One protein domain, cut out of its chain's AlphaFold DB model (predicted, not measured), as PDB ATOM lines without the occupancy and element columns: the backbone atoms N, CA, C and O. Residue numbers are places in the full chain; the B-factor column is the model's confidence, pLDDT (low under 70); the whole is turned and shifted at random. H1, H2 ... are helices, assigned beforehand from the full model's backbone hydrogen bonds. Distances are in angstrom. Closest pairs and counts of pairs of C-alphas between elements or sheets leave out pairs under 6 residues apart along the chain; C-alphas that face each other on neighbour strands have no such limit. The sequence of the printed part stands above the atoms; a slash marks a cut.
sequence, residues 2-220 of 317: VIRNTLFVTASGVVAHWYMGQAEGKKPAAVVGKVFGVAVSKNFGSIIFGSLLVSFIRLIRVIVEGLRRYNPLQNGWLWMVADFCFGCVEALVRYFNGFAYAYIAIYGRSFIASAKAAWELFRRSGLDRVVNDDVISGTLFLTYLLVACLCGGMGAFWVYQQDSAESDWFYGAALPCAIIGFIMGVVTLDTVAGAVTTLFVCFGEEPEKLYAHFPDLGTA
ATOM      1  N   VAL A   2     391.752 253.901 221.683       77.50
ATOM      2  CA  VAL A   2     391.441 252.483 221.943       77.50
ATOM      3  C   VAL A   2     390.024 252.275 222.485       77.50
ATOM      4  O   VAL A   2     389.311 251.463 221.930       77.50
ATOM      5  N   ILE A   3     389.572 253.053 223.481       79.31
ATOM      6  CA  ILE A   3     388.208 252.914 224.042       79.31
ATOM      7  C   ILE A   3     387.134 253.081 222.959       79.31
ATOM      8  O   ILE A   3     386.257 252.235 222.832       79.31
ATOM      9  N   ARG A   4     387.243 254.134 222.139       80.06
ATOM     10  CA  ARG A   4     386.346 254.391 221.003       80.06
ATOM     11  C   ARG A   4     386.347 253.227 220.005       80.06
ATOM     12  O   ARG A   4     385.287 252.757 219.617       80.06
ATOM     13  N   ASN A   5     387.529 252.720 219.657       84.12
ATOM     14  CA  ASN A   5     387.675 251.602 218.724       84.12
ATOM     15  C   ASN A   5     387.124 250.294 219.312       84.12
ATOM     16  O   ASN A   5     386.486 249.524 218.604       84.12
ATOM     17  N   THR A   6     387.308 250.057 220.612       84.12
ATOM     18  CA  THR A   6     386.703 248.920 221.311       84.12
ATOM     19  C   THR A   6     385.185 249.025 221.286       84.12
ATOM     20  O   THR A   6     384.542 248.052 220.912       84.12
ATOM     21  N   LEU A   7     384.616 250.197 221.606       83.88
ATOM     22  CA  LEU A   7     383.170 250.438 221.551       83.88
ATOM     23  C   LEU A   7     382.612 250.178 220.149       83.88
ATOM     24  O   LEU A   7     381.638 249.436 220.023       83.88
ATOM     25  N   PHE A   8     383.283 250.693 219.117       85.19
ATOM     26  CA  PHE A   8     382.951 250.455 217.713       85.19
ATOM     27  C   PHE A   8     382.941 248.959 217.378       85.19
ATOM     28  O   PHE A   8     381.956 248.459 216.841       85.19
ATOM     29  N   VAL A   9     383.994 248.219 217.748       85.19
ATOM     30  CA  VAL A   9     384.080 246.763 217.528       85.19
ATOM     31  C   VAL A   9     382.971 246.023 218.273       85.19
ATOM     32  O   VAL A   9     382.392 245.089 217.724       85.19
ATOM     33  N   THR A  10     382.621 246.431 219.496       85.56
ATOM     34  CA  THR A  10     381.487 245.818 220.200       85.56
ATOM     35  C   THR A  10     380.158 246.077 219.521       85.56
ATOM     36  O   THR A  10     379.381 245.139 219.373       85.56
ATOM     37  N   ALA A  11     379.884 247.320 219.118       85.25
ATOM     38  CA  ALA A  11     378.647 247.668 218.426       85.25
ATOM     39  C   ALA A  11     378.527 246.869 217.123       85.25
ATOM     40  O   ALA A  11     377.513 246.217 216.884       85.25
ATOM     41  N   SER A  12     379.621 246.819 216.364       86.25
ATOM     42  CA  SER A  12     379.762 246.014 215.151       86.25
ATOM     43  C   SER A  12     379.475 244.535 215.420       86.25
ATOM     44  O   SER A  12     378.659 243.918 214.746       86.25
ATOM     45  N   GLY A  13     380.067 243.954 216.465       84.06
ATOM     46  CA  GLY A  13     379.852 242.546 216.796       84.06
ATOM     47  C   GLY A  13     378.417 242.244 217.244       84.06
ATOM     48  O   GLY A  13     377.892 241.176 216.940       84.06
ATOM     49  N   VAL A  14     377.749 243.179 217.928       86.50
ATOM     50  CA  VAL A  14     376.333 243.033 218.307       86.50
ATOM     51  C   VAL A  14     375.443 243.045 217.066       86.50
ATOM     52  O   VAL A  14     374.581 242.176 216.938       86.50
ATOM     53  N   VAL A  15     375.688 243.969 216.130       84.88
ATOM     54  CA  VAL A  15     374.970 244.024 214.848       84.88
ATOM     55  C   VAL A  15     375.233 242.769 214.022       84.88
ATOM     56  O   VAL A  15     374.290 242.196 213.497       84.88
ATOM     57  N   ALA A  16     376.470 242.275 213.974       83.62
ATOM     58  CA  ALA A  16     376.809 241.035 213.280       83.62
ATOM     59  C   ALA A  16     376.071 239.821 213.868       83.62
ATOM     60  O   ALA A  16     375.499 239.015 213.138       83.62
ATOM     61  N   HIS A  17     376.016 239.706 215.199       83.75
ATOM     62  CA  HIS A  17     375.264 238.643 215.869       83.75
ATOM     63  C   HIS A  17     373.755 238.728 215.619       83.75
ATOM     64  O   HIS A  17     373.100 237.686 215.549       83.75
ATOM     65  N   TRP A  18     373.206 239.941 215.509       84.25
ATOM     66  CA  TRP A  18     371.813 240.160 215.127       84.25
ATOM     67  C   TRP A  18     371.574 239.784 213.659       84.25
ATOM     68  O   TRP A  18     370.667 239.009 213.377       84.25
ATOM     69  N   TYR A  19     372.448 240.232 212.758       78.25
ATOM     70  CA  TYR A  19     372.397 239.957 211.321       78.25
ATOM     71  C   TYR A  19     372.471 238.456 211.007       78.25
ATOM     72  O   TYR A  19     371.783 237.964 210.124       78.25
ATOM     73  N   MET A  20     373.281 237.704 211.754       77.56
ATOM     74  CA  MET A  20     373.447 236.256 211.574       77.56
ATOM     75  C   MET A  20     372.386 235.406 212.300       77.56
ATOM     76  O   MET A  20     372.591 234.202 212.456       77.56
ATOM     77  N   GLY A  21     371.330 236.005 212.864       72.12
ATOM     78  CA  GLY A  21     370.299 235.289 213.635       72.12
ATOM     79  C   GLY A  21     370.791 234.689 214.965       72.12
ATOM     80  O   GLY A  21     370.046 234.051 215.704       72.12
ATOM     81  N   GLN A  22     372.052 234.912 215.346       71.31
ATOM     82  CA  GLN A  22     372.661 234.314 216.542       71.31
ATOM     83  C   GLN A  22     372.193 234.956 217.860       71.31
ATOM     84  O   GLN A  22     372.516 234.447 218.948       71.31
ATOM     85  N   ALA A  23     371.471 236.075 217.763       67.94
ATOM     86  CA  ALA A  23     370.839 236.789 218.866       67.94
ATOM     87  C   ALA A  23     369.425 236.272 219.204       67.94
ATOM     88  O   ALA A  23     368.906 236.610 220.271       67.94
ATOM     89  N   GLU A  24     368.816 235.438 218.354       67.56
ATOM     90  CA  GLU A  24     367.467 234.911 218.579       67.56
ATOM     91  C   GLU A  24     367.398 234.067 219.869       67.56
ATOM     92  O   GLU A  24     368.267 233.241 220.163       67.56
ATOM     93  N   GLY A  25     366.383 234.329 220.700       67.88
ATOM     94  CA  GLY A  25     366.148 233.618 221.965       67.88
ATOM     95  C   GLY A  25     367.092 233.967 223.128       67.88
ATOM     96  O   GLY A  25     366.959 233.390 224.209       67.88
ATOM     97  N   LYS A  26     368.034 234.910 222.963       74.38
ATOM     98  CA  LYS A  26     368.972 235.330 224.023       74.38
ATOM     99  C   LYS A  26     368.631 236.716 224.559       74.38
ATOM    100  O   LYS A  26     368.223 237.607 223.825       74.38
ATOM    101  N   LYS A  27     368.861 236.933 225.860       80.88
ATOM    102  CA  LYS A  27     368.729 238.269 226.462       80.88
ATOM    103  C   LYS A  27     369.743 239.231 225.816       80.88
ATOM    104  O   LYS A  27     370.920 238.869 225.739       80.88
ATOM    105  N   PRO A  28     369.351 240.465 225.448       77.94
ATOM    106  CA  PRO A  28     370.230 241.408 224.750       77.94
ATOM    107  C   PRO A  28     371.509 241.711 225.544       77.94
ATOM    108  O   PRO A  28     372.605 241.688 224.992       77.94
ATOM    109  N   ALA A  29     371.403 241.857 226.868       76.44
ATOM    110  CA  ALA A  29     372.556 242.078 227.743       76.44
ATOM    111  C   ALA A  29     373.576 240.919 227.728       76.44
ATOM    112  O   ALA A  29     374.777 241.150 227.850       76.44
ATOM    113  N   ALA A  30     373.121 239.674 227.544       77.25
ATOM    114  CA  ALA A  30     374.007 238.513 227.480       77.25
ATOM    115  C   ALA A  30     374.771 238.452 226.148       77.25
ATOM    116  O   ALA A  30     375.939 238.065 226.124       77.25
ATOM    117  N   VAL A  31     374.132 238.868 225.048       81.44
ATOM    118  CA  VAL A  31     374.783 238.987 223.734       81.44
ATOM    119  C   VAL A  31     375.845 240.082 223.784       81.44
ATOM    120  O   VAL A  31     376.999 239.808 223.469       81.44
ATOM    121  N   VAL A  32     375.498 241.273 224.285       82.25
ATOM    122  CA  VAL A  32     376.448 242.389 224.441       82.25
ATOM    123  C   VAL A  32     377.635 241.985 225.317       82.25
ATOM    124  O   VAL A  32     378.780 242.177 224.915       82.25
ATOM    125  N   GLY A  33     377.388 241.360 226.474       76.12
ATOM    126  CA  GLY A  33     378.455 240.911 227.374       76.12
ATOM    127  C   GLY A  33     379.384 239.873 226.735       76.12
ATOM    128  O   GLY A  33     380.603 239.958 226.885       76.12
ATOM    129  N   LYS A  34     378.833 238.925 225.966       81.25
ATOM    130  CA  LYS A  34     379.623 237.919 225.244       81.25
ATOM    131  C   LYS A  34     380.480 238.552 224.146       81.25
ATOM    132  O   LYS A  34     381.670 238.252 224.066       81.25
ATOM    133  N   VAL A  35     379.897 239.422 223.323       82.56
ATOM    134  CA  VAL A  35     380.612 240.115 222.240       82.56
ATOM    135  C   VAL A  35     381.704 241.013 222.806       82.56
ATOM    136  O   VAL A  35     382.828 240.987 222.314       82.56
ATOM    137  N   PHE A  36     381.414 241.737 223.888       80.12
ATOM    138  CA  PHE A  36     382.401 242.554 224.588       80.12
ATOM    139  C   PHE A  36     383.553 241.714 225.140       80.12
ATOM    140  O   PHE A  36     384.718 242.041 224.912       80.12
ATOM    141  N   GLY A  37     383.250 240.583 225.783       77.06
ATOM    142  CA  GLY A  37     384.269 239.652 226.262       77.06
ATOM    143  C   GLY A  37     385.169 239.137 225.136       77.06
ATOM    144  O   GLY A  37     386.387 239.098 225.295       77.06
ATOM    145  N   VAL A  38     384.605 238.799 223.973       78.06
ATOM    146  CA  VAL A  38     385.373 238.367 222.791       78.06
ATOM    147  C   VAL A  38     386.196 239.517 222.199       78.06
ATOM    148  O   VAL A  38     387.365 239.316 221.870       78.06
ATOM    149  N   ALA A  39     385.636 240.724 222.116       76.81
ATOM    150  CA  ALA A  39     386.328 241.902 221.601       76.81
ATOM    151  C   ALA A  39     387.563 242.259 222.447       76.81
ATOM    152  O   ALA A  39     388.635 242.528 221.904       76.81
ATOM    153  N   VAL A  40     387.433 242.196 223.774       75.69
ATOM    154  CA  VAL A  40     388.503 242.532 224.727       75.69
ATOM    155  C   VAL A  40     389.512 241.394 224.921       75.69
ATOM    156  O   VAL A  40     390.654 241.653 225.283       75.69
ATOM    157  N   SER A  41     389.145 240.136 224.669       77.25
ATOM    158  CA  SER A  41     390.075 239.003 224.824       77.25
ATOM    159  C   SER A  41     390.755 238.601 223.517       77.25
ATOM    160  O   SER A  41     391.979 238.532 223.455       77.25
ATOM    161  N   LYS A  42     389.984 238.346 222.456       75.88
ATOM    162  CA  LYS A  42     390.501 237.815 221.185       75.88
ATOM    163  C   LYS A  42     390.932 238.910 220.219       75.88
ATOM    164  O   LYS A  42     391.956 238.776 219.556       75.88
ATOM    165  N   ASN A  43     390.177 240.004 220.162       78.69
ATOM    166  CA  ASN A  43     390.390 241.049 219.159       78.69
ATOM    167  C   ASN A  43     391.269 242.201 219.662       78.69
ATOM    168  O   ASN A  43     391.675 243.058 218.880       78.69
ATOM    169  N   PHE A  44     391.619 242.212 220.949       79.25
ATOM    170  CA  PHE A  44     392.335 243.316 221.583       79.25
ATOM    171  C   PHE A  44     393.711 243.588 220.970       79.25
ATOM    172  O   PHE A  44     394.056 244.746 220.749       79.25
ATOM    173  N   GLY A  45     394.456 242.542 220.595       82.38
ATOM    174  CA  GLY A  45     395.739 242.699 219.898       82.38
ATOM    175  C   GLY A  45     395.593 243.422 218.554       82.38
ATOM    176  O   GLY A  45     396.336 244.360 218.268       82.38
ATOM    177  N   SER A  46     394.579 243.056 217.766       85.69
ATOM    178  CA  SER A  46     394.260 243.707 216.489       85.69
ATOM    179  C   SER A  46     393.785 245.155 216.672       85.69
ATOM    180  O   SER A  46     394.174 246.030 215.900       85.69
ATOM    181  N   ILE A  47     392.987 245.430 217.714       84.56
ATOM    182  CA  ILE A  47     392.500 246.781 218.049       84.56
ATOM    183  C   ILE A  47     393.658 247.691 218.468       84.56
ATOM    184  O   ILE A  47     393.728 248.848 218.040       84.56
ATOM    185  N   ILE A  48     394.587 247.184 219.286       85.25
ATOM    186  CA  ILE A  48     395.791 247.926 219.670       85.25
ATOM    187  C   ILE A  48     396.647 248.198 218.438       85.25
ATOM    188  O   ILE A  48     397.064 249.338 218.252       85.25
ATOM    189  N   PHE A  49     396.875 247.197 217.585       85.56
ATOM    190  CA  PHE A  49     397.701 247.350 216.390       85.56
ATOM    191  C   PHE A  49     397.149 248.415 215.434       85.56
ATOM    192  O   PHE A  49     397.876 249.333 215.055       85.56
ATOM    193  N   GLY A  50     395.852 248.370 215.113       83.44
ATOM    194  CA  GLY A  50     395.232 249.401 214.277       83.44
ATOM    195  C   GLY A  50     395.282 250.793 214.927       83.44
ATOM    196  O   GLY A  50     395.567 251.789 214.265       83.44
ATOM    197  N   SER A  51     395.095 250.882 216.250       87.31
ATOM    198  CA  SER A  51     395.167 252.154 216.990       87.31
ATOM    199  C   SER A  51     396.586 252.731 217.039       87.31
ATOM    200  O   SER A  51     396.759 253.953 216.960       87.31
ATOM    201  N   LEU A  52     397.595 251.865 217.155       87.31
ATOM    202  CA  LEU A  52     399.008 252.227 217.089       87.31
ATOM    203  C   LEU A  52     399.328 252.799 215.711       87.31
ATOM    204  O   LEU A  52     399.985 253.828 215.623       87.31
ATOM    205  N   LEU A  53     398.808 252.178 214.653       86.25
ATOM    206  CA  LEU A  53     399.075 252.575 213.277       86.25
ATOM    207  C   LEU A  53     398.546 253.990 212.971       86.25
ATOM    208  O   LEU A  53     399.300 254.819 212.465       86.25
ATOM    209  N   VAL A  54     397.315 254.332 213.382       84.25
ATOM    210  CA  VAL A  54     396.819 255.725 213.257       84.25
ATOM    211  C   VAL A  54     397.653 256.695 214.093       84.25
ATOM    212  O   VAL A  54     397.984 257.794 213.649       84.25
ATOM    213  N   SER A  55     397.994 256.302 215.323       87.31
ATOM    214  CA  SER A  55     398.767 257.158 216.229       87.31
ATOM    215  C   SER A  55     400.185 257.401 215.712       87.31
ATOM    216  O   SER A  55     400.714 258.494 215.877       87.31
ATOM    217  N   PHE A  56     400.783 256.416 215.046       87.38
ATOM    218  CA  PHE A  56     402.099 256.516 214.429       87.38
ATOM    219  C   PHE A  56     402.105 257.508 213.260       87.38
ATOM    220  O   PHE A  56     402.997 258.346 213.178       87.38
ATOM    221  N   ILE A  57     401.073 257.498 212.411       83.88
ATOM    222  CA  ILE A  57     400.932 258.484 211.326       83.88
ATOM    223  C   ILE A  57     400.774 259.897 211.892       83.88
ATOM    224  O   ILE A  57     401.440 260.828 211.445       83.88
ATOM    225  N   ARG A  58     399.954 260.055 212.938       86.25
ATOM    226  CA  ARG A  58     399.833 261.332 213.657       86.25
ATOM    227  C   ARG A  58     401.155 261.787 214.260       86.25
ATOM    228  O   ARG A  58     401.464 262.972 214.210       86.25
ATOM    229  N   LEU A  59     401.936 260.861 214.815       88.31
ATOM    230  CA  LEU A  59     403.259 261.169 215.347       88.31
ATOM    231  C   LEU A  59     404.184 261.686 214.241       88.31
ATOM    232  O   LEU A  59     404.829 262.711 214.438       88.31
ATOM    233  N   ILE A  60     404.204 261.034 213.074       85.44
ATOM    234  CA  ILE A  60     404.966 261.508 211.911       85.44
ATOM    235  C   ILE A  60     404.529 262.926 211.536       85.44
ATOM    236  O   ILE A  60     405.381 263.796 211.387       85.44
ATOM    237  N   ARG A  61     403.222 263.191 211.460       84.31
ATOM    238  CA  ARG A  61     402.687 264.523 211.144       84.31
ATOM    239  C   ARG A  61     403.155 265.592 212.132       84.31
ATOM    240  O   ARG A  61     403.637 266.638 211.713       84.31
ATOM    241  N   VAL A  62     403.101 265.310 213.433       87.00
ATOM    242  CA  VAL A  62     403.596 266.232 214.472       87.00
ATOM    243  C   VAL A  62     405.102 266.476 214.333       87.00
ATOM    244  O   VAL A  62     405.559 267.603 214.517       87.00
ATOM    245  N   ILE A  63     405.884 265.452 213.981       85.56
ATOM    246  CA  ILE A  63     407.325 265.599 213.732       85.56
ATOM    247  C   ILE A  63     407.574 266.478 212.497       85.56
ATOM    248  O   ILE A  63     408.408 267.379 212.550       85.56
ATOM    249  N   VAL A  64     406.832 266.258 211.409       82.06
ATOM    250  CA  VAL A  64     406.904 267.041 210.162       82.06
ATOM    251  C   VAL A  64     406.537 268.508 210.422       82.06
ATOM    252  O   VAL A  64     407.290 269.406 210.044       82.06
ATOM    253  N   GLU A  65     405.460 268.771 211.164       83.12
ATOM    254  CA  GLU A  65     405.076 270.122 211.595       83.12
ATOM    255  C   GLU A  65     406.130 270.758 212.521       83.12
ATOM    256  O   GLU A  65     406.398 271.959 212.438       83.12
ATOM    257  N   GLY A  66     406.774 269.964 213.379       84.25
ATOM    258  CA  GLY A  66     407.891 270.405 214.214       84.25
ATOM    259  C   GLY A  66     409.115 270.824 213.393       84.25
ATOM    260  O   GLY A  66     409.699 271.877 213.649       84.25
ATOM    261  N   LEU A  67     409.467 270.051 212.362       81.12
ATOM    262  CA  LEU A  67     410.562 270.360 211.436       81.12
ATOM    263  C   LEU A  67     410.270 271.616 210.603       81.12
ATOM    264  O   LEU A  67     411.164 272.449 210.425       81.12
ATOM    265  N   ARG A  68     409.015 271.806 210.173       77.62
ATOM    266  CA  ARG A  68     408.554 273.027 209.494       77.62
ATOM    267  C   ARG A  68     408.790 274.280 210.340       77.62
ATOM    268  O   ARG A  68     409.193 275.311 209.807       77.62
ATOM    269  N   ARG A  69     408.573 274.203 211.660       78.38
ATOM    270  CA  ARG A  69     408.824 275.327 212.586       78.38
ATOM    271  C   ARG A  69     410.310 275.653 212.741       78.38
ATOM    272  O   ARG A  69     410.634 276.800 213.031       78.38
ATOM    273  N   TYR A  70     411.196 274.675 212.553       78.19
ATOM    274  CA  TYR A  70     412.644 274.862 212.676       78.19
ATOM    275  C   TYR A  70     413.289 275.414 211.390       78.19
ATOM    276  O   TYR A  70     414.230 276.196 211.474       78.19
ATOM    277  N   ASN A  71     412.762 275.072 210.205       73.31
ATOM    278  CA  ASN A  71     413.247 275.569 208.908       73.31
ATOM    279  C   ASN A  71     412.126 276.242 208.085       73.31
ATOM    280  O   ASN A  71     411.668 275.678 207.089       73.31
ATOM    281  N   PRO A  72     411.698 277.469 208.437       65.81
ATOM    282  CA  PRO A  72     410.602 278.158 207.746       65.81
ATOM    283  C   PRO A  72     410.955 278.653 206.327       65.81
ATOM    284  O   PRO A  72     410.075 279.109 205.603       65.81
ATOM    285  N   LEU A  73     412.233 278.597 205.931       53.28
ATOM    286  CA  LEU A  73     412.786 279.294 204.760       53.28
ATOM    287  C   LEU A  73     412.851 278.465 203.463       53.28
ATOM    288  O   LEU A  73     413.264 279.002 202.439       53.28
ATOM    289  N   GLN A  74     412.443 277.191 203.459       59.84
ATOM    290  CA  GLN A  74     412.554 276.334 202.269       59.84
ATOM    291  C   GLN A  74     411.173 275.899 201.752       59.84
ATOM    292  O   GLN A  74     410.466 275.142 202.412       59.84
ATOM    293  N   ASN A  75     410.807 276.389 200.559       64.94
ATOM    294  CA  ASN A  75     409.686 275.945 199.715       64.94
ATOM    295  C   ASN A  75     408.337 275.761 200.446       64.94
ATOM    296  O   ASN A  75     407.871 274.641 200.637       64.94
ATOM    297  N   GLY A  76     407.664 276.862 200.800       67.94
ATOM    298  CA  GLY A  76     406.366 276.835 201.501       67.94
ATOM    299  C   GLY A  76     405.259 276.020 200.809       67.94
ATOM    300  O   GLY A  76     404.409 275.452 201.492       67.94
ATOM    301  N   TRP A  77     405.303 275.890 199.479       68.69
ATOM    302  CA  TRP A  77     404.364 275.061 198.715       68.69
ATOM    303  C   TRP A  77     404.571 273.556 198.950       68.69
ATOM    304  O   TRP A  77     403.599 272.810 199.011       68.69
ATOM    305  N   LEU A  78     405.815 273.106 199.160       69.56
ATOM    306  CA  LEU A  78     406.130 271.698 199.413       69.56
ATOM    307  C   LEU A  78     405.574 271.245 200.768       69.56
ATOM    308  O   LEU A  78     405.074 270.131 200.885       69.56
ATOM    309  N   TRP A  79     405.601 272.128 201.770       71.50
ATOM    310  CA  TRP A  79     404.983 271.873 203.072       71.50
ATOM    311  C   TRP A  79     403.458 271.814 202.992       71.50
ATOM    312  O   TRP A  79     402.867 270.957 203.634       71.50
ATOM    313  N   MET A  80     402.820 272.665 202.179       64.62
ATOM    314  CA  MET A  80     401.372 272.579 201.942       64.62
ATOM    315  C   MET A  80     400.977 271.263 201.265       64.62
ATOM    316  O   MET A  80     400.029 270.618 201.704       64.62
ATOM    317  N   VAL A  81     401.717 270.846 200.232       65.56
ATOM    318  CA  VAL A  81     401.471 269.568 199.545       65.56
ATOM    319  C   VAL A  81     401.719 268.392 200.490       65.56
ATOM    320  O   VAL A  81     400.902 267.481 200.546       65.56
ATOM    321  N   ALA A  82     402.790 268.425 201.287       70.00
ATOM    322  CA  ALA A  82     403.061 267.389 202.280       70.00
ATOM    323  C   ALA A  82     401.960 267.317 203.353       70.00
ATOM    324  O   ALA A  82     401.472 266.225 203.632       70.00
ATOM    325  N   ASP A  83     401.528 268.453 203.912       69.62
ATOM    326  CA  ASP A  83     400.447 268.514 204.907       69.62
ATOM    327  C   ASP A  83     399.129 267.963 204.336       69.62
ATOM    328  O   ASP A  83     398.422 267.220 205.022       69.62
ATOM    329  N   PHE A  84     398.823 268.269 203.069       65.88
ATOM    330  CA  PHE A  84     397.669 267.715 202.363       65.88
ATOM    331  C   PHE A  84     397.798 266.199 202.167       65.88
ATOM    332  O   PHE A  84     396.916 265.454 202.587       65.88
ATOM    333  N   CYS A  85     398.921 265.718 201.623       68.81
ATOM    334  CA  CYS A  85     399.165 264.290 201.416       68.81
ATOM    335  C   CYS A  85     399.114 263.493 202.728       68.81
ATOM    336  O   CYS A  85     398.503 262.427 202.774       68.81
ATOM    337  N   PHE A  86     399.711 264.001 203.811       70.38
ATOM    338  CA  PHE A  86     399.622 263.366 205.128       70.38
ATOM    339  C   PHE A  86     398.195 263.384 205.678       70.38
ATOM    340  O   PHE A  86     397.788 262.410 206.310       70.38
ATOM    341  N   GLY A  87     397.427 264.443 205.409       67.56
ATOM    342  CA  GLY A  87     395.996 264.501 205.701       67.56
ATOM    343  C   GLY A  87     395.215 263.395 204.990       67.56
ATOM    344  O   GLY A  87     394.515 262.632 205.654       67.56
ATOM    345  N   CYS A  88     395.409 263.240 203.677       66.19
ATOM    346  CA  CYS A  88     394.767 262.189 202.886       66.19
ATOM    347  C   CYS A  88     395.152 260.786 203.372       66.19
ATOM    348  O   CYS A  88     394.287 259.932 203.540       66.19
ATOM    349  N   VAL A  89     396.439 260.541 203.648       71.94
ATOM    350  CA  VAL A  89     396.907 259.244 204.166       71.94
ATOM    351  C   VAL A  89     396.310 258.957 205.544       71.94
ATOM    352  O   VAL A  89     395.897 257.831 205.815       71.94
ATOM    353  N   GLU A  90     396.236 259.957 206.423       75.56
ATOM    354  CA  GLU A  90     395.627 259.801 207.741       75.56
ATOM    355  C   GLU A  90     394.130 259.470 207.645       75.56
ATOM    356  O   GLU A  90     393.665 258.578 208.362       75.56
ATOM    357  N   ALA A  91     393.392 260.153 206.766       67.88
ATOM    358  CA  ALA A  91     391.978 259.886 206.512       67.88
ATOM    359  C   ALA A  91     391.782 258.462 205.970       67.88
ATOM    360  O   ALA A  91     391.087 257.653 206.585       67.88
ATOM    361  N   LEU A  92     392.516 258.110 204.913       69.00
ATOM    362  CA  LEU A  92     392.458 256.802 204.268       69.00
ATOM    363  C   LEU A  92     392.752 255.659 205.251       69.00
ATOM    364  O   LEU A  92     392.072 254.637 205.279       69.00
ATOM    365  N   VAL A  93     393.754 255.831 206.109       77.94
ATOM    366  CA  VAL A  93     394.121 254.811 207.092       77.94
ATOM    367  C   VAL A  93     393.084 254.676 208.205       77.94
ATOM    368  O   VAL A  93     392.789 253.559 208.635       77.94
ATOM    369  N   ARG A  94     392.518 255.782 208.701       79.06
ATOM    370  CA  ARG A  94     391.421 255.713 209.682       79.06
ATOM    371  C   ARG A  94     390.215 254.990 209.099       79.06
ATOM    372  O   ARG A  94     389.630 254.158 209.793       79.06
ATOM    373  N   TYR A  95     389.919 255.269 207.839       73.81
ATOM    374  CA  TYR A  95     388.853 254.633 207.094       73.81
ATOM    375  C   TYR A  95     389.068 253.121 206.980       73.81
ATOM    376  O   TYR A  95     388.255 252.338 207.476       73.81
ATOM    377  N   PHE A  96     390.226 252.684 206.466       77.62
ATOM    378  CA  PHE A  96     390.563 251.258 206.392       77.62
ATOM    379  C   PHE A  96     390.517 250.567 207.751       77.62
ATOM    380  O   PHE A  96     390.056 249.430 207.850       77.62
ATOM    381  N   ASN A  97     390.948 251.249 208.812       86.00
ATOM    382  CA  ASN A  97     390.873 250.706 210.161       86.00
ATOM    383  C   ASN A  97     389.429 250.486 210.620       86.00
ATOM    384  O   ASN A  97     389.164 249.459 211.237       86.00
ATOM    385  N   GLY A  98     388.500 251.393 210.307       82.25
ATOM    386  CA  GLY A  98     387.077 251.225 210.617       82.25
ATOM    387  C   GLY A  98     386.491 249.963 209.980       82.25
ATOM    388  O   GLY A  98     385.892 249.134 210.667       82.25
ATOM    389  N   PHE A  99     386.755 249.753 208.691       83.31
ATOM    390  CA  PHE A  99     386.288 248.563 207.973       83.31
ATOM    391  C   PHE A  99     386.993 247.286 208.433       83.31
ATOM    392  O   PHE A  99     386.347 246.258 208.643       83.31
ATOM    393  N   ALA A 100     388.304 247.342 208.678       85.44
ATOM    394  CA  ALA A 100     389.039 246.217 209.246       85.44
ATOM    395  C   ALA A 100     388.485 245.828 210.628       85.44
ATOM    396  O   ALA A 100     388.350 244.641 210.919       85.44
ATOM    397  N   TYR A 101     388.114 246.800 211.469       86.44
ATOM    398  CA  TYR A 101     387.477 246.552 212.763       86.44
ATOM    399  C   TYR A 101     386.094 245.914 212.636       86.44
ATOM    400  O   TYR A 101     385.795 245.011 213.420       86.44
ATOM    401  N   ALA A 102     385.287 246.308 211.647       84.88
ATOM    402  CA  ALA A 102     384.021 245.636 211.354       84.88
ATOM    403  C   ALA A 102     384.252 244.159 210.977       84.88
ATOM    404  O   ALA A 102     383.661 243.269 211.585       84.88
ATOM    405  N   TYR A 103     385.204 243.868 210.083       84.44
ATOM    406  CA  TYR A 103     385.573 242.490 209.725       84.44
ATOM    407  C   TYR A 103     386.097 241.672 210.919       84.44
ATOM    408  O   TYR A 103     385.745 240.501 211.079       84.44
ATOM    409  N   ILE A 104     386.907 242.275 211.795       86.38
ATOM    410  CA  ILE A 104     387.364 241.634 213.038       86.38
ATOM    411  C   ILE A 104     386.174 241.334 213.962       86.38
ATOM    412  O   ILE A 104     386.147 240.288 214.610       86.38
ATOM    413  N   ALA A 105     385.189 242.231 214.036       84.25
ATOM    414  CA  ALA A 105     384.003 242.049 214.864       84.25
ATOM    415  C   ALA A 105     383.091 240.927 214.343       84.25
ATOM    416  O   ALA A 105     382.574 240.152 215.146       84.25
ATOM    417  N   ILE A 106     382.932 240.828 213.021       81.69
ATOM    418  CA  ILE A 106     382.081 239.830 212.359       81.69
ATOM    419  C   ILE A 106     382.745 238.445 212.374       81.69
ATOM    420  O   ILE A 106     382.146 237.465 212.809       81.69
ATOM    421  N   TYR A 107     383.996 238.355 211.909       82.00
ATOM    422  CA  TYR A 107     384.656 237.074 211.631       82.00
ATOM    423  C   TYR A 107     385.724 236.680 212.660       82.00
ATOM    424  O   TYR A 107     386.198 235.544 212.634       82.00
ATOM    425  N   GLY A 108     386.150 237.588 213.545       78.69
ATOM    426  CA  GLY A 108     387.161 237.300 214.573       78.69
ATOM    427  C   GLY A 108     388.556 236.971 214.025       78.69
ATOM    428  O   GLY A 108     389.295 236.213 214.653       78.69
ATOM    429  N   ARG A 109     388.911 237.477 212.834       80.38
ATOM    430  CA  ARG A 109     390.198 237.210 212.165       80.38
ATOM    431  C   ARG A 109     391.274 238.226 212.572       80.38
ATOM    432  O   ARG A 109     390.993 239.247 213.195       80.38
ATOM    433  N   SER A 110     392.532 237.956 212.216       85.06
ATOM    434  CA  SER A 110     393.634 238.899 212.450       85.06
ATOM    435  C   SER A 110     393.423 240.213 211.686       85.06
ATOM    436  O   SER A 110     392.732 240.250 210.663       85.06
ATOM    437  N   PHE A 111     394.042 241.295 212.169       84.44
ATOM    438  CA  PHE A 111     393.924 242.619 211.552       84.44
ATOM    439  C   PHE A 111     394.290 242.621 210.063       84.44
ATOM    440  O   PHE A 111     393.525 243.115 209.246       84.44
ATOM    441  N   ILE A 112     395.415 242.003 209.694       82.50
ATOM    442  CA  ILE A 112     395.909 241.985 208.307       82.50
ATOM    443  C   ILE A 112     394.960 241.209 207.384       82.50
ATOM    444  O   ILE A 112     394.676 241.654 206.275       82.50
ATOM    445  N   ALA A 113     394.436 240.066 207.841       83.94
ATOM    446  CA  ALA A 113     393.475 239.288 207.062       83.94
ATOM    447  C   ALA A 113     392.168 240.066 206.847       83.94
ATOM    448  O   ALA A 113     391.616 240.060 205.751       83.94
ATOM    449  N   SER A 114     391.716 240.771 207.883       85.06
ATOM    450  CA  SER A 114     390.506 241.596 207.854       85.06
ATOM    451  C   SER A 114     390.673 242.827 206.961       85.06
ATOM    452  O   SER A 114     389.789 243.138 206.173       85.06
ATOM    453  N   ALA A 115     391.835 243.483 207.012       81.44
ATOM    454  CA  ALA A 115     392.168 244.602 206.135       81.44
ATOM    455  C   ALA A 115     392.231 244.176 204.660       81.44
ATOM    456  O   ALA A 115     391.770 244.909 203.791       81.44
ATOM    457  N   LYS A 116     392.746 242.973 204.368       83.06
ATOM    458  CA  LYS A 116     392.759 242.426 203.005       83.06
ATOM    459  C   LYS A 116     391.346 242.150 202.479       83.06
ATOM    460  O   LYS A 116     391.075 242.443 201.322       83.06
ATOM    461  N   ALA A 117     390.464 241.604 203.316       83.56
ATOM    462  CA  ALA A 117     389.065 241.385 202.949       83.56
ATOM    463  C   ALA A 117     388.330 242.714 202.714       83.56
ATOM    464  O   ALA A 117     387.673 242.878 201.692       83.56
ATOM    465  N   ALA A 118     388.540 243.698 203.594       82.12
ATOM    466  CA  ALA A 118     388.018 245.047 203.403       82.12
ATOM    467  C   ALA A 118     388.505 245.664 202.082       82.12
ATOM    468  O   ALA A 118     387.703 246.210 201.336       82.12
ATOM    469  N   TRP A 119     389.795 245.538 201.756       79.94
ATOM    470  CA  TRP A 119     390.352 246.029 200.492       79.94
ATOM    471  C   TRP A 119     389.701 245.386 199.261       79.94
ATOM    472  O   TRP A 119     389.396 246.075 198.291       79.94
ATOM    473  N   GLU A 120     389.455 244.078 199.301       82.19
ATOM    474  CA  GLU A 120     388.763 243.375 198.218       82.19
ATOM    475  C   GLU A 120     387.316 243.867 198.058       82.19
ATOM    476  O   GLU A 120     386.869 244.105 196.938       82.19
ATOM    477  N   LEU A 121     386.612 244.104 199.169       79.00
ATOM    478  CA  LEU A 121     385.270 244.688 199.150       79.00
ATOM    479  C   LEU A 121     385.274 246.098 198.538       79.00
ATOM    480  O   LEU A 121     384.385 246.435 197.755       79.00
ATOM    481  N   PHE A 122     386.289 246.910 198.845       73.69
ATOM    482  CA  PHE A 122     386.453 248.243 198.258       73.69
ATOM    483  C   PHE A 122     386.707 248.208 196.764       73.69
ATOM    484  O   PHE A 122     386.101 248.979 196.028       73.69
ATOM    485  N   ARG A 123     387.548 247.282 196.301       75.50
ATOM    486  CA  ARG A 123     387.827 247.126 194.873       75.50
ATOM    487  C   ARG A 123     386.565 246.814 194.064       75.50
ATOM    488  O   ARG A 123     386.502 247.174 192.897       75.50
ATOM    489  N   ARG A 124     385.579 246.170 194.690       72.12
ATOM    490  CA  ARG A 124     384.280 245.843 194.084       72.12
ATOM    491  C   ARG A 124     383.244 246.958 194.216       72.12
ATOM    492  O   ARG A 124     382.364 247.048 193.379       72.12
ATOM    493  N   SER A 125     383.322 247.767 195.274       66.75
ATOM    494  CA  SER A 125     382.287 248.755 195.618       66.75
ATOM    495  C   SER A 125     382.588 250.191 195.166       66.75
ATOM    496  O   SER A 125     381.768 251.062 195.438       66.75
ATOM    497  N   GLY A 126     383.746 250.456 194.552       60.47
ATOM    498  CA  GLY A 126     384.155 251.805 194.135       60.47
ATOM    499  C   GLY A 126     384.790 252.647 195.252       60.47
ATOM    500  O   GLY A 126     384.611 252.392 196.449       60.47
ATOM    501  N   LEU A 127     385.592 253.642 194.851       54.12
ATOM    502  CA  LEU A 127     386.367 254.509 195.751       54.12
ATOM    503  C   LEU A 127     385.549 255.698 196.295       54.12
ATOM    504  O   LEU A 127     386.018 256.384 197.204       54.12
ATOM    505  N   ASP A 128     384.322 255.906 195.806       55.03
ATOM    506  CA  ASP A 128     383.462 257.058 196.139       55.03
ATOM    507  C   ASP A 128     383.151 257.174 197.629       55.03
ATOM    508  O   ASP A 128     382.972 258.263 198.183       55.03
ATOM    509  N   ARG A 129     383.191 256.050 198.348       56.00
ATOM    510  CA  ARG A 129     383.004 256.064 199.800       56.00
ATOM    511  C   ARG A 129     384.115 256.762 200.572       56.00
ATOM    512  O   ARG A 129     383.852 257.201 201.689       56.00
ATOM    513  N   VAL A 130     385.323 256.871 200.019       52.97
ATOM    514  CA  VAL A 130     386.434 257.580 200.674       52.97
ATOM    515  C   VAL A 130     386.131 259.079 200.750       52.97
ATOM    516  O   VAL A 130     386.382 259.697 201.781       52.97
ATOM    517  N   VAL A 131     385.527 259.648 199.702       48.06
ATOM    518  CA  VAL A 131     385.129 261.067 199.660       48.06
ATOM    519  C   VAL A 131     383.980 261.342 200.634       48.06
ATOM    520  O   VAL A 131     383.987 262.350 201.340       48.06
ATOM    521  N   ASN A 132     383.025 260.414 200.743       57.12
ATOM    522  CA  ASN A 132     381.928 260.530 201.703       57.12
ATOM    523  C   ASN A 132     382.413 260.485 203.171       57.12
ATOM    524  O   ASN A 132     381.814 261.114 204.041       57.12
ATOM    525  N   ASP A 133     383.515 259.793 203.474       61.09
ATOM    526  CA  ASP A 133     384.020 259.684 204.851       61.09
ATOM    527  C   ASP A 133     384.542 261.013 205.420       61.09
ATOM    528  O   ASP A 133     384.340 261.295 206.604       61.09
ATOM    529  N   ASP A 134     385.127 261.883 204.590       57.84
ATOM    530  CA  ASP A 134     385.535 263.227 205.028       57.84
ATOM    531  C   ASP A 134     384.313 264.071 205.437       57.84
ATOM    532  O   ASP A 134     384.329 264.766 206.462       57.84
ATOM    533  N   VAL A 135     383.202 263.928 204.704       58.06
ATOM    534  CA  VAL A 135     381.916 264.560 205.036       58.06
ATOM    535  C   VAL A 135     381.322 263.953 206.308       58.06
ATOM    536  O   VAL A 135     380.853 264.692 207.179       58.06
ATOM    537  N   ILE A 136     381.383 262.629 206.477       65.69
ATOM    538  CA  ILE A 136     380.882 261.928 207.670       65.69
ATOM    539  C   ILE A 136     381.681 262.339 208.912       65.69
ATOM    540  O   ILE A 136     381.086 262.685 209.934       65.69
ATOM    541  N   SER A 137     383.013 262.371 208.843       65.38
ATOM    542  CA  SER A 137     383.868 262.787 209.960       65.38
ATOM    543  C   SER A 137     383.624 264.254 210.344       65.38
ATOM    544  O   SER A 137     383.542 264.570 211.536       65.38
ATOM    545  N   GLY A 138     383.459 265.148 209.362       65.06
ATOM    546  CA  GLY A 138     383.085 266.548 209.599       65.06
ATOM    547  C   GLY A 138     381.698 266.688 210.237       65.06
ATOM    548  O   GLY A 138     381.526 267.410 211.221       65.06
ATOM    549  N   THR A 139     380.722 265.928 209.740       69.56
ATOM    550  CA  THR A 139     379.340 265.926 210.245       69.56
ATOM    551  C   THR A 139     379.260 265.383 211.668       69.56
ATOM    552  O   THR A 139     378.590 265.969 212.520       69.56
ATOM    553  N   LEU A 140     379.987 264.306 211.974       71.81
ATOM    554  CA  LEU A 140     380.086 263.761 213.327       71.81
ATOM    555  C   LEU A 140     380.675 264.794 214.291       71.81
ATOM    556  O   LEU A 140     380.108 265.013 215.359       71.81
ATOM    557  N   PHE A 141     381.746 265.491 213.896       70.69
ATOM    558  CA  PHE A 141     382.339 266.553 214.712       70.69
ATOM    559  C   PHE A 141     381.355 267.689 215.017       70.69
ATOM    560  O   PHE A 141     381.206 268.075 216.180       70.69
ATOM    561  N   LEU A 142     380.644 268.181 213.999       69.38
ATOM    562  CA  LEU A 142     379.611 269.204 214.172       69.38
ATOM    563  C   LEU A 142     378.478 268.714 215.078       69.38
ATOM    564  O   LEU A 142     378.012 269.455 215.940       69.38
ATOM    565  N   THR A 143     378.084 267.448 214.949       71.75
ATOM    566  CA  THR A 143     377.032 266.855 215.780       71.75
ATOM    567  C   THR A 143     377.472 266.744 217.242       71.75
ATOM    568  O   THR A 143     376.705 267.103 218.134       71.75
ATOM    569  N   TYR A 144     378.715 266.332 217.521       76.31
ATOM    570  CA  TYR A 144     379.240 266.308 218.892       76.31
ATOM    571  C   TYR A 144     379.266 267.705 219.516       76.31
ATOM    572  O   TYR A 144     378.887 267.869 220.677       76.31
ATOM    573  N   LEU A 145     379.698 268.708 218.745       71.38
ATOM    574  CA  LEU A 145     379.736 270.098 219.187       71.38
ATOM    575  C   LEU A 145     378.325 270.606 219.510       71.38
ATOM    576  O   LEU A 145     378.115 271.183 220.573       71.38
ATOM    577  N   LEU A 146     377.347 270.322 218.646       77.19
ATOM    578  CA  LEU A 146     375.946 270.682 218.871       77.19
ATOM    579  C   LEU A 146     375.378 270.022 220.132       77.19
ATOM    580  O   LEU A 146     374.779 270.711 220.957       77.19
ATOM    581  N   VAL A 147     375.599 268.719 220.331       81.44
ATOM    582  CA  VAL A 147     375.133 268.001 221.531       81.44
ATOM    583  C   VAL A 147     375.764 268.581 222.802       81.44
ATOM    584  O   VAL A 147     375.063 268.787 223.794       81.44
ATOM    585  N   ALA A 148     377.059 268.906 222.776       73.88
ATOM    586  CA  ALA A 148     377.737 269.549 223.901       73.88
ATOM    587  C   ALA A 148     377.175 270.944 224.203       73.88
ATOM    588  O   ALA A 148     376.913 271.261 225.364       73.88
ATOM    589  N   CYS A 149     376.941 271.760 223.171       74.06
ATOM    590  CA  CYS A 149     376.356 273.091 223.312       74.06
ATOM    591  C   CYS A 149     374.924 273.036 223.855       74.06
ATOM    592  O   CYS A 149     374.584 273.828 224.730       74.06
ATOM    593  N   LEU A 150     374.098 272.093 223.395       82.94
ATOM    594  CA  LEU A 150     372.732 271.915 223.894       82.94
ATOM    595  C   LEU A 150     372.723 271.469 225.359       82.94
ATOM    596  O   LEU A 150     371.992 272.035 226.168       82.94
ATOM    597  N   CYS A 151     373.565 270.502 225.724       80.50
ATOM    598  CA  CYS A 151     373.630 269.998 227.096       80.50
ATOM    599  C   CYS A 151     374.206 271.049 228.066       80.50
ATOM    600  O   CYS A 151     373.666 271.257 229.152       80.50
ATOM    601  N   GLY A 152     375.246 271.778 227.643       72.31
ATOM    602  CA  GLY A 152     375.792 272.916 228.386       72.31
ATOM    603  C   GLY A 152     374.802 274.077 228.504       72.31
ATOM    604  O   GLY A 152     374.655 274.650 229.580       72.31
ATOM    605  N   GLY A 153     374.064 274.376 227.431       76.50
ATOM    606  CA  GLY A 153     373.020 275.400 227.405       76.50
ATOM    607  C   GLY A 153     371.839 275.066 228.318       76.50
ATOM    608  O   GLY A 153     371.370 275.932 229.050       76.50
ATOM    609  N   MET A 154     371.402 273.804 228.349       79.94
ATOM    610  CA  MET A 154     370.376 273.337 229.288       79.94
ATOM    611  C   MET A 154     370.856 273.397 230.743       79.94
ATOM    612  O   MET A 154     370.092 273.810 231.613       79.94
ATOM    613  N   GLY A 155     372.118 273.040 231.012       74.44
ATOM    614  CA  GLY A 155     372.717 273.173 232.345       74.44
ATOM    615  C   GLY A 155     372.783 274.630 232.812       74.44
ATOM    616  O   GLY A 155     372.373 274.945 233.928       74.44
ATOM    617  N   ALA A 156     373.208 275.537 231.930       72.44
ATOM    618  CA  ALA A 156     373.226 276.977 232.177       72.44
ATOM    619  C   ALA A 156     371.816 277.552 232.412       72.44
ATOM    620  O   ALA A 156     371.615 278.352 233.326       72.44
ATOM    621  N   PHE A 157     370.828 277.110 231.630       79.88
ATOM    622  CA  PHE A 157     369.428 277.507 231.791       79.88
ATOM    623  C   PHE A 157     368.844 277.050 233.137       79.88
ATOM    624  O   PHE A 157     368.092 277.788 233.770       79.88
ATOM    625  N   TRP A 158     369.211 275.855 233.601       78.75
ATOM    626  CA  TRP A 158     368.754 275.331 234.887       78.75
ATOM    627  C   TRP A 158     369.295 276.144 236.072       78.75
ATOM    628  O   TRP A 158     368.532 276.482 236.973       78.75
ATOM    629  N   VAL A 159     370.572 276.547 236.026       74.75
ATOM    630  CA  VAL A 159     371.176 277.441 237.034       74.75
ATOM    631  C   VAL A 159     370.543 278.830 237.010       74.75
ATOM    632  O   VAL A 159     370.277 279.395 238.068       74.75
ATOM    633  N   TYR A 160     370.255 279.362 235.818       73.00
ATOM    634  CA  TYR A 160     369.602 280.662 235.670       73.00
ATOM    635  C   TYR A 160     368.220 280.699 236.341       73.00
ATOM    636  O   TYR A 160     367.862 281.697 236.955       73.00
ATOM    637  N   GLN A 161     367.457 279.602 236.285       76.88
ATOM    638  CA  GLN A 161     366.152 279.522 236.954       76.88
ATOM    639  C   GLN A 161     366.230 279.400 238.481       76.88
ATOM    640  O   GLN A 161     365.227 279.623 239.154       76.88
ATOM    641  N   GLN A 162     367.385 279.035 239.040       74.38
ATOM    642  CA  GLN A 162     367.534 278.795 240.475       74.38
ATOM    643  C   GLN A 162     367.961 280.050 241.261       74.38
ATOM    644  O   GLN A 162     368.274 279.943 242.445       74.38
ATOM    645  N   ASP A 163     367.994 281.222 240.606       63.81
ATOM    646  CA  ASP A 163     368.343 282.553 241.153       63.81
ATOM    647  C   ASP A 163     369.677 282.599 241.935       63.81
ATOM    648  O   ASP A 163     369.995 283.538 242.661       63.81
ATOM    649  N   SER A 164     370.499 281.563 241.761       59.12
ATOM    650  CA  SER A 164     371.802 281.373 242.396       59.12
ATOM    651  C   SER A 164     372.881 281.846 241.423       59.12
ATOM    652  O   SER A 164     373.707 281.070 240.949       59.12
ATOM    653  N   ALA A 165     372.806 283.122 241.044       58.16
ATOM    654  CA  ALA A 165     373.647 283.743 240.022       58.16
ATOM    655  C   ALA A 165     375.012 284.207 240.566       58.16
ATOM    656  O   ALA A 165     375.503 285.272 240.194       58.16
ATOM    657  N   GLU A 166     375.652 283.418 241.434       66.19
ATOM    658  CA  GLU A 166     377.090 283.593 241.634       66.19
ATOM    659  C   GLU A 166     377.822 282.990 240.433       66.19
ATOM    660  O   GLU A 166     377.553 281.855 240.023       66.19
ATOM    661  N   SER A 167     378.742 283.762 239.843       65.31
ATOM    662  CA  SER A 167     379.466 283.383 238.623       65.31
ATOM    663  C   SER A 167     380.145 282.019 238.734       65.31
ATOM    664  O   SER A 167     380.226 281.293 237.745       65.31
ATOM    665  N   ASP A 168     380.576 281.641 239.936       70.94
ATOM    666  CA  ASP A 168     381.270 280.380 240.192       70.94
ATOM    667  C   ASP A 168     380.338 279.161 240.094       70.94
ATOM    668  O   ASP A 168     380.746 278.112 239.589       70.94
ATOM    669  N   TRP A 169     379.063 279.288 240.482       70.75
ATOM    670  CA  TRP A 169     378.091 278.189 240.394       70.75
ATOM    671  C   TRP A 169     377.625 277.941 238.952       70.75
ATOM    672  O   TRP A 169     377.411 276.796 238.546       70.75
ATOM    673  N   PHE A 170     377.554 279.005 238.144       68.19
ATOM    674  CA  PHE A 170     377.234 278.922 236.718       68.19
ATOM    675  C   PHE A 170     378.236 278.045 235.954       68.19
ATOM    676  O   PHE A 170     377.839 277.094 235.274       68.19
ATOM    677  N   TYR A 171     379.539 278.301 236.116       72.25
ATOM    678  CA  TYR A 171     380.575 277.451 235.522       72.25
ATOM    679  C   TYR A 171     380.639 276.069 236.187       72.25
ATOM    680  O   TYR A 171     380.872 275.075 235.497       72.25
ATOM    681  N   GLY A 172     380.374 275.999 237.497       75.00
ATOM    682  CA  GLY A 172     380.382 274.767 238.286       75.00
ATOM    683  C   GLY A 172     379.366 273.714 237.840       75.00
ATOM    684  O   GLY A 172     379.663 272.527 237.932       75.00
ATOM    685  N   ALA A 173     378.208 274.114 237.305       75.31
ATOM    686  CA  ALA A 173     377.194 273.182 236.803       75.31
ATOM    687  C   ALA A 173     377.174 273.060 235.266       75.31
ATOM    688  O   ALA A 173     376.989 271.962 234.740       75.31
ATOM    689  N   ALA A 174     377.412 274.145 234.520       76.50
ATOM    690  CA  ALA A 174     377.326 274.113 233.057       76.50
ATOM    691  C   ALA A 174     378.459 273.299 232.404       76.50
ATOM    692  O   ALA A 174     378.210 272.531 231.472       76.50
ATOM    693  N   LEU A 175     379.696 273.419 232.907       78.81
ATOM    694  CA  LEU A 175     380.848 272.680 232.376       78.81
ATOM    695  C   LEU A 175     380.729 271.154 232.540       78.81
ATOM    696  O   LEU A 175     380.895 270.455 231.538       78.81
ATOM    697  N   PRO A 176     380.424 270.591 233.728       82.25
ATOM    698  CA  PRO A 176     380.283 269.142 233.853       82.25
ATOM    699  C   PRO A 176     379.107 268.597 233.035       82.25
ATOM    700  O   PRO A 176     379.256 267.547 232.412       82.25
ATOM    701  N   CYS A 177     377.978 269.311 232.950       81.25
ATOM    702  CA  CYS A 177     376.861 268.915 232.086       81.25
ATOM    703  C   CYS A 177     377.259 268.886 230.602       81.25
ATOM    704  O   CYS A 177     376.957 267.913 229.911       81.25
ATOM    705  N   ALA A 178     377.994 269.893 230.119       76.94
ATOM    706  CA  ALA A 178     378.498 269.920 228.747       76.94
ATOM    707  C   ALA A 178     379.475 268.766 228.461       76.94
ATOM    708  O   ALA A 178     379.379 268.120 227.419       76.94
ATOM    709  N   ILE A 179     380.382 268.467 229.400       82.69
ATOM    710  CA  ILE A 179     381.350 267.367 229.272       82.69
ATOM    711  C   ILE A 179     380.636 266.013 229.236       82.69
ATOM    712  O   ILE A 179     380.928 265.190 228.370       82.69
ATOM    713  N   ILE A 180     379.681 265.779 230.141       86.38
ATOM    714  CA  ILE A 180     378.902 264.534 230.169       86.38
ATOM    715  C   ILE A 180     378.088 264.392 228.879       86.38
ATOM    716  O   ILE A 180     378.114 263.329 228.261       86.38
ATOM    717  N   GLY A 181     377.423 265.463 228.434       79.62
ATOM    718  CA  GLY A 181     376.675 265.480 227.178       79.62
ATOM    719  C   GLY A 181     377.553 265.170 225.966       79.62
ATOM    720  O   GLY A 181     377.185 264.339 225.137       79.62
ATOM    721  N   PHE A 182     378.749 265.758 225.899       81.06
ATOM    722  CA  PHE A 182     379.721 265.471 224.844       81.06
ATOM    723  C   PHE A 182     380.160 264.002 224.854       81.06
ATOM    724  O   PHE A 182     380.145 263.353 223.812       81.06
ATOM    725  N   ILE A 183     380.499 263.446 226.024       83.88
ATOM    726  CA  ILE A 183     380.905 262.037 226.151       83.88
ATOM    727  C   ILE A 183     379.774 261.105 225.704       83.88
ATOM    728  O   ILE A 183     380.019 260.178 224.933       83.88
ATOM    729  N   MET A 184     378.542 261.360 226.146       85.12
ATOM    730  CA  MET A 184     377.378 260.558 225.759       85.12
ATOM    731  C   MET A 184     377.120 260.647 224.251       85.12
ATOM    732  O   MET A 184     376.939 259.616 223.607       85.12
ATOM    733  N   GLY A 185     377.190 261.849 223.671       81.50
ATOM    734  CA  GLY A 185     377.042 262.057 222.230       81.50
ATOM    735  C   GLY A 185     378.093 261.307 221.412       81.50
ATOM    736  O   GLY A 185     377.751 260.645 220.431       81.50
ATOM    737  N   VAL A 186     379.357 261.344 221.851       81.06
ATOM    738  CA  VAL A 186     380.452 260.586 221.228       81.06
ATOM    739  C   VAL A 186     380.151 259.092 221.245       81.06
ATOM    740  O   VAL A 186     380.167 258.462 220.191       81.06
ATOM    741  N   VAL A 187     379.811 258.532 222.410       83.94
ATOM    742  CA  VAL A 187     379.527 257.096 222.542       83.94
ATOM    743  C   VAL A 187     378.357 256.680 221.649       83.94
ATOM    744  O   VAL A 187     378.479 255.707 220.910       83.94
ATOM    745  N   THR A 188     377.242 257.410 221.669       82.56
ATOM    746  CA  THR A 188     376.052 257.036 220.895       82.56
ATOM    747  C   THR A 188     376.301 257.112 219.391       82.56
ATOM    748  O   THR A 188     376.077 256.133 218.684       82.56
ATOM    749  N   LEU A 189     376.806 258.230 218.876       81.56
ATOM    750  CA  LEU A 189     376.974 258.388 217.428       81.56
ATOM    751  C   LEU A 189     378.083 257.484 216.875       81.56
ATOM    752  O   LEU A 189     377.936 256.958 215.776       81.56
ATOM    753  N   ASP A 190     379.145 257.223 217.646       82.50
ATOM    754  CA  ASP A 190     380.170 256.250 217.250       82.50
ATOM    755  C   ASP A 190     379.612 254.829 217.152       82.50
ATOM    756  O   ASP A 190     379.980 254.080 216.244       82.50
ATOM    757  N   THR A 191     378.709 254.447 218.063       85.06
ATOM    758  CA  THR A 191     378.049 253.137 217.974       85.06
ATOM    759  C   THR A 191     377.157 253.033 216.742       85.06
ATOM    760  O   THR A 191     377.148 251.983 216.102       85.06
ATOM    761  N   VAL A 192     376.473 254.117 216.359       85.56
ATOM    762  CA  VAL A 192     375.658 254.166 215.136       85.56
ATOM    763  C   VAL A 192     376.541 254.077 213.892       85.56
ATOM    764  O   VAL A 192     376.278 253.251 213.024       85.56
ATOM    765  N   ALA A 193     377.628 254.847 213.824       81.31
ATOM    766  CA  ALA A 193     378.568 254.792 212.706       81.31
ATOM    767  C   ALA A 193     379.163 253.381 212.522       81.31
ATOM    768  O   ALA A 193     379.252 252.877 211.399       81.31
ATOM    769  N   GLY A 194     379.504 252.703 213.623       82.31
ATOM    770  CA  GLY A 194     379.960 251.311 213.585       82.31
ATOM    771  C   GLY A 194     378.885 250.319 213.171       82.31
ATOM    772  O   GLY A 194     379.164 249.419 212.377       82.31
ATOM    773  N   ALA A 195     377.650 250.509 213.631       84.62
ATOM    774  CA  ALA A 195     376.518 249.694 213.209       84.62
ATOM    775  C   ALA A 195     376.276 249.799 211.697       84.62
ATOM    776  O   ALA A 195     376.175 248.772 211.032       84.62
ATOM    777  N   VAL A 196     376.260 251.019 211.150       82.31
ATOM    778  CA  VAL A 196     376.062 251.266 209.712       82.31
ATOM    779  C   VAL A 196     377.204 250.671 208.890       82.31
ATOM    780  O   VAL A 196     376.948 249.949 207.932       82.31
ATOM    781  N   THR A 197     378.458 250.893 209.299       82.38
ATOM    782  CA  THR A 197     379.632 250.322 208.611       82.38
ATOM    783  C   THR A 197     379.575 248.796 208.587       82.38
ATOM    784  O   THR A 197     379.837 248.170 207.566       82.38
ATOM    785  N   THR A 198     379.199 248.181 209.707       85.25
ATOM    786  CA  THR A 198     379.090 246.722 209.814       85.25
ATOM    787  C   THR A 198     377.955 246.181 208.971       85.25
ATOM    788  O   THR A 198     378.137 245.182 208.290       85.25
ATOM    789  N   LEU A 199     376.794 246.835 209.000       82.44
ATOM    790  CA  LEU A 199     375.652 246.443 208.188       82.44
ATOM    791  C   LEU A 199     376.001 246.517 206.701       82.44
ATOM    792  O   LEU A 199     375.698 245.587 205.962       82.44
ATOM    793  N   PHE A 200     376.720 247.567 206.301       79.50
ATOM    794  CA  PHE A 200     377.241 247.698 204.952       79.50
ATOM    795  C   PHE A 200     378.184 246.536 204.585       79.50
ATOM    796  O   PHE A 200     378.010 245.899 203.550       79.50
ATOM    797  N   VAL A 201     379.159 246.223 205.445       79.81
ATOM    798  CA  VAL A 201     380.098 245.107 205.224       79.81
ATOM    799  C   VAL A 201     379.368 243.764 205.137       79.81
ATOM    800  O   VAL A 201     379.642 242.981 204.233       79.81
ATOM    801  N   CYS A 202     378.419 243.504 206.038       81.25
ATOM    802  CA  CYS A 202     377.617 242.282 206.034       81.25
ATOM    803  C   CYS A 202     376.786 242.145 204.752       81.25
ATOM    804  O   CYS A 202     376.728 241.061 204.176       81.25
ATOM    805  N   PHE A 203     376.170 243.241 204.301       77.25
ATOM    806  CA  PHE A 203     375.386 243.261 203.072       77.25
ATOM    807  C   PHE A 203     376.258 243.046 201.828       77.25
ATOM    808  O   PHE A 203     375.856 242.325 200.923       77.25
ATOM    809  N   GLY A 204     377.456 243.638 201.794       73.81
ATOM    810  CA  GLY A 204     378.384 243.499 200.671       73.81
ATOM    811  C   GLY A 204     379.013 242.108 200.525       73.81
ATOM    812  O   GLY A 204     379.388 241.734 199.418       73.81
ATOM    813  N   GLU A 205     379.135 241.337 201.609       76.38
ATOM    814  CA  GLU A 205     379.632 239.951 201.556       76.38
ATOM    815  C   GLU A 205     378.524 238.928 201.305       76.38
ATOM    816  O   GLU A 205     378.663 238.071 200.435       76.38
ATOM    817  N   GLU A 206     377.447 238.977 202.091       76.94
ATOM    818  CA  GLU A 206     376.409 237.946 202.083       76.94
ATOM    819  C   GLU A 206     375.012 238.573 202.234       76.94
ATOM    820  O   GLU A 206     374.424 238.533 203.327       76.94
ATOM    821  N   PRO A 207     374.439 239.135 201.151       71.38
ATOM    822  CA  PRO A 207     373.110 239.745 201.200       71.38
ATOM    823  C   PRO A 207     372.009 238.701 201.453       71.38
ATOM    824  O   PRO A 207     370.995 239.004 202.079       71.38
ATOM    825  N   GLU A 208     372.221 237.445 201.046       69.06
ATOM    826  CA  GLU A 208     371.259 236.341 201.186       69.06
ATOM    827  C   GLU A 208     370.830 236.089 202.638       69.06
ATOM    828  O   GLU A 208     369.654 235.837 202.913       69.06
ATOM    829  N   LYS A 209     371.764 236.214 203.591       70.00
ATOM    830  CA  LYS A 209     371.480 236.036 205.023       70.00
ATOM    831  C   LYS A 209     370.539 237.115 205.562       70.00
ATOM    832  O   LYS A 209     369.723 236.815 206.431       70.00
ATOM    833  N   LEU A 210     370.605 238.338 205.030       70.38
ATOM    834  CA  LEU A 210     369.681 239.407 205.408       70.38
ATOM    835  C   LEU A 210     368.273 239.128 204.889       70.38
ATOM    836  O   LEU A 210     367.324 239.245 205.654       70.38
ATOM    837  N   TYR A 211     368.137 238.709 203.629       67.00
ATOM    838  CA  TYR A 211     366.834 238.371 203.046       67.00
ATOM    839  C   TYR A 211     366.155 237.196 203.755       67.00
ATOM    840  O   TYR A 211     364.931 237.180 203.877       67.00
ATOM    841  N   ALA A 212     366.938 236.233 204.249       69.94
ATOM    842  CA  ALA A 212     366.420 235.079 204.976       69.94
ATOM    843  C   ALA A 212     365.805 235.450 206.339       69.94
ATOM    844  O   ALA A 212     364.782 234.881 206.715       69.94
ATOM    845  N   HIS A 213     366.408 236.395 207.072       70.25
ATOM    846  CA  HIS A 213     365.926 236.809 208.397       70.25
ATOM    847  C   HIS A 213     364.989 238.031 208.355       70.25
ATOM    848  O   HIS A 213     364.058 238.111 209.153       70.25
ATOM    849  N   PHE A 214     365.207 238.973 207.430       73.81
ATOM    850  CA  PHE A 214     364.484 240.247 207.326       73.81
ATOM    851  C   PHE A 214     364.246 240.646 205.851       73.81
ATOM    852  O   PHE A 214     364.948 241.516 205.325       73.81
ATOM    853  N   PRO A 215     363.240 240.056 205.174       71.81
ATOM    854  CA  PRO A 215     362.989 240.302 203.750       71.81
ATOM    855  C   PRO A 215     362.643 241.770 203.434       71.81
ATOM    856  O   PRO A 215     363.100 242.301 202.419       71.81
ATOM    857  N   ASP A 216     361.916 242.456 204.323       75.62
ATOM    858  CA  ASP A 216     361.529 243.865 204.140       75.62
ATOM    859  C   ASP A 216     362.726 244.827 204.253       75.62
ATOM    860  O   ASP A 216     362.791 245.843 203.568       75.62
ATOM    861  N   LEU A 217     363.707 244.507 205.106       75.25
ATOM    862  CA  LEU A 217     364.899 245.342 205.273       75.25
ATOM    863  C   LEU A 217     365.893 245.130 204.126       75.25
ATOM    864  O   LEU A 217     366.513 246.089 203.674       75.25
ATOM    865  N   GLY A 218     366.041 243.889 203.654       73.69
ATOM    866  CA  GLY A 218     366.919 243.567 202.528       73.69
ATOM    867  C   GLY A 218     366.484 244.256 201.235       73.69
ATOM    868  O   GLY A 218     367.314 244.857 200.557       73.69
ATOM    869  N   THR A 219     365.180 244.233 200.940       75.81
ATOM    870  CA  THR A 219     364.608 244.899 199.756       75.81
ATOM    871  C   THR A 219     364.781 246.414 199.819       75.81
ATOM    872  O   THR A 219     365.303 246.995 198.872       75.81
ATOM    873  N   ALA A 220     364.468 247.045 200.954       78.38
ATOM    874  CA  ALA A 220     364.666 248.483 201.137       78.38
ATOM    875  C   ALA A 220     366.139 248.913 200.993       78.38
ATOM    876  O   ALA A 220     366.427 249.962 200.416       78.38
TER     877      ALA A 220
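What this domain is: This is residues 2 to 220 of the 317 residues of the protein "Hypothetical protein" of Palpitomonas bilix (UniProt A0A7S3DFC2). Two long helical hairpins, H3 with H4 and H6 with H7, spread like the arms of a V from a base where the ends of H4 and H7 meet, and residues 69 to 75 and 161 to 168 stick out at the two tips. In the base, H1 packs on H4 and H7, H2 packs on H1, H5 crosses H4, and the small hairpin of H8 and H9 follows the end of H7. The printed part has 219 residues with nine named helices, H1 to H9 in order along the chain, and no named strand; its class is all helix. It is loose, with a radius of gyration of the C-alphas of 21.4 A and spans of 60 by 58 by 35 A.

How they stand to each other: H1, residues 2 to 19, and H4, residues 76 to 107, are the hubs, touching five helices each. H1 touches H2, residues 28 to 41, closest at the C-alphas of Thr 10 and Phe 36, 5.5 A, at a steep tilt of 50 degrees. With H3, residues 44 to 70, H1 and H4 form an up-and-down bundle, each helix running against the one before it. Residues 2 to 6 of H1 touch H3, closest at the C-alphas of Val 2 and Ser 51, 6.2 A. H3 and H4 form a hairpin at a shallow tilt of 6 degrees, closest at the C-alphas of Gly 50 and Asn 97, 6.1 A. Residues 96 to 104 of H4 touch H5, residues 111 to 125, about perpendicular at 77 degrees, closest at the C-alphas of Ala 100 and Ala 115, 4.7 A. H6, residues 128 to 161, and H7, residues 167 to 205, form a hairpin at a shallow tilt of 28 degrees; the C-alphas of Gly 152 and Ala 178, their closest, are 4.1 A apart. Residues 187 to 202 of H7 touch H1, closest at the C-alphas of Phe 8 and Gly 194, 5.2 A. H8, residues 207 to 213, and H9, residues 215 to 220, form a hairpin, closest at the C-alphas of Tyr 211 and Gly 218, 5.2 A. H3 is apart from H6 and H7. Every O i to N i+4 pair is within hydrogen-bond range in H1, H2, H3, H4, H5, H8 and H9; H6 has 28 of 30 and H7 34 of 35.

Where its parts are: H1 begins at C-alpha 2 (391.441, 252.483, 221.943). H3 is 38.6 A long, H4 46.4 A, H6 49.7 A and H7 57.1 A. H7 ends at C-alpha 205 (379.632, 239.951, 201.556), and H9 ends at C-alpha 220 (364.666, 248.483, 201.137).

The domain as a whole: The two C-alphas farthest apart, those of Gly 25 and Leu 73, are 67.5 A apart. The printed part has no cut and no long link. Mean pLDDT of the printed part is 76.6; 44 residues are under 70, among them residues 125 to 139.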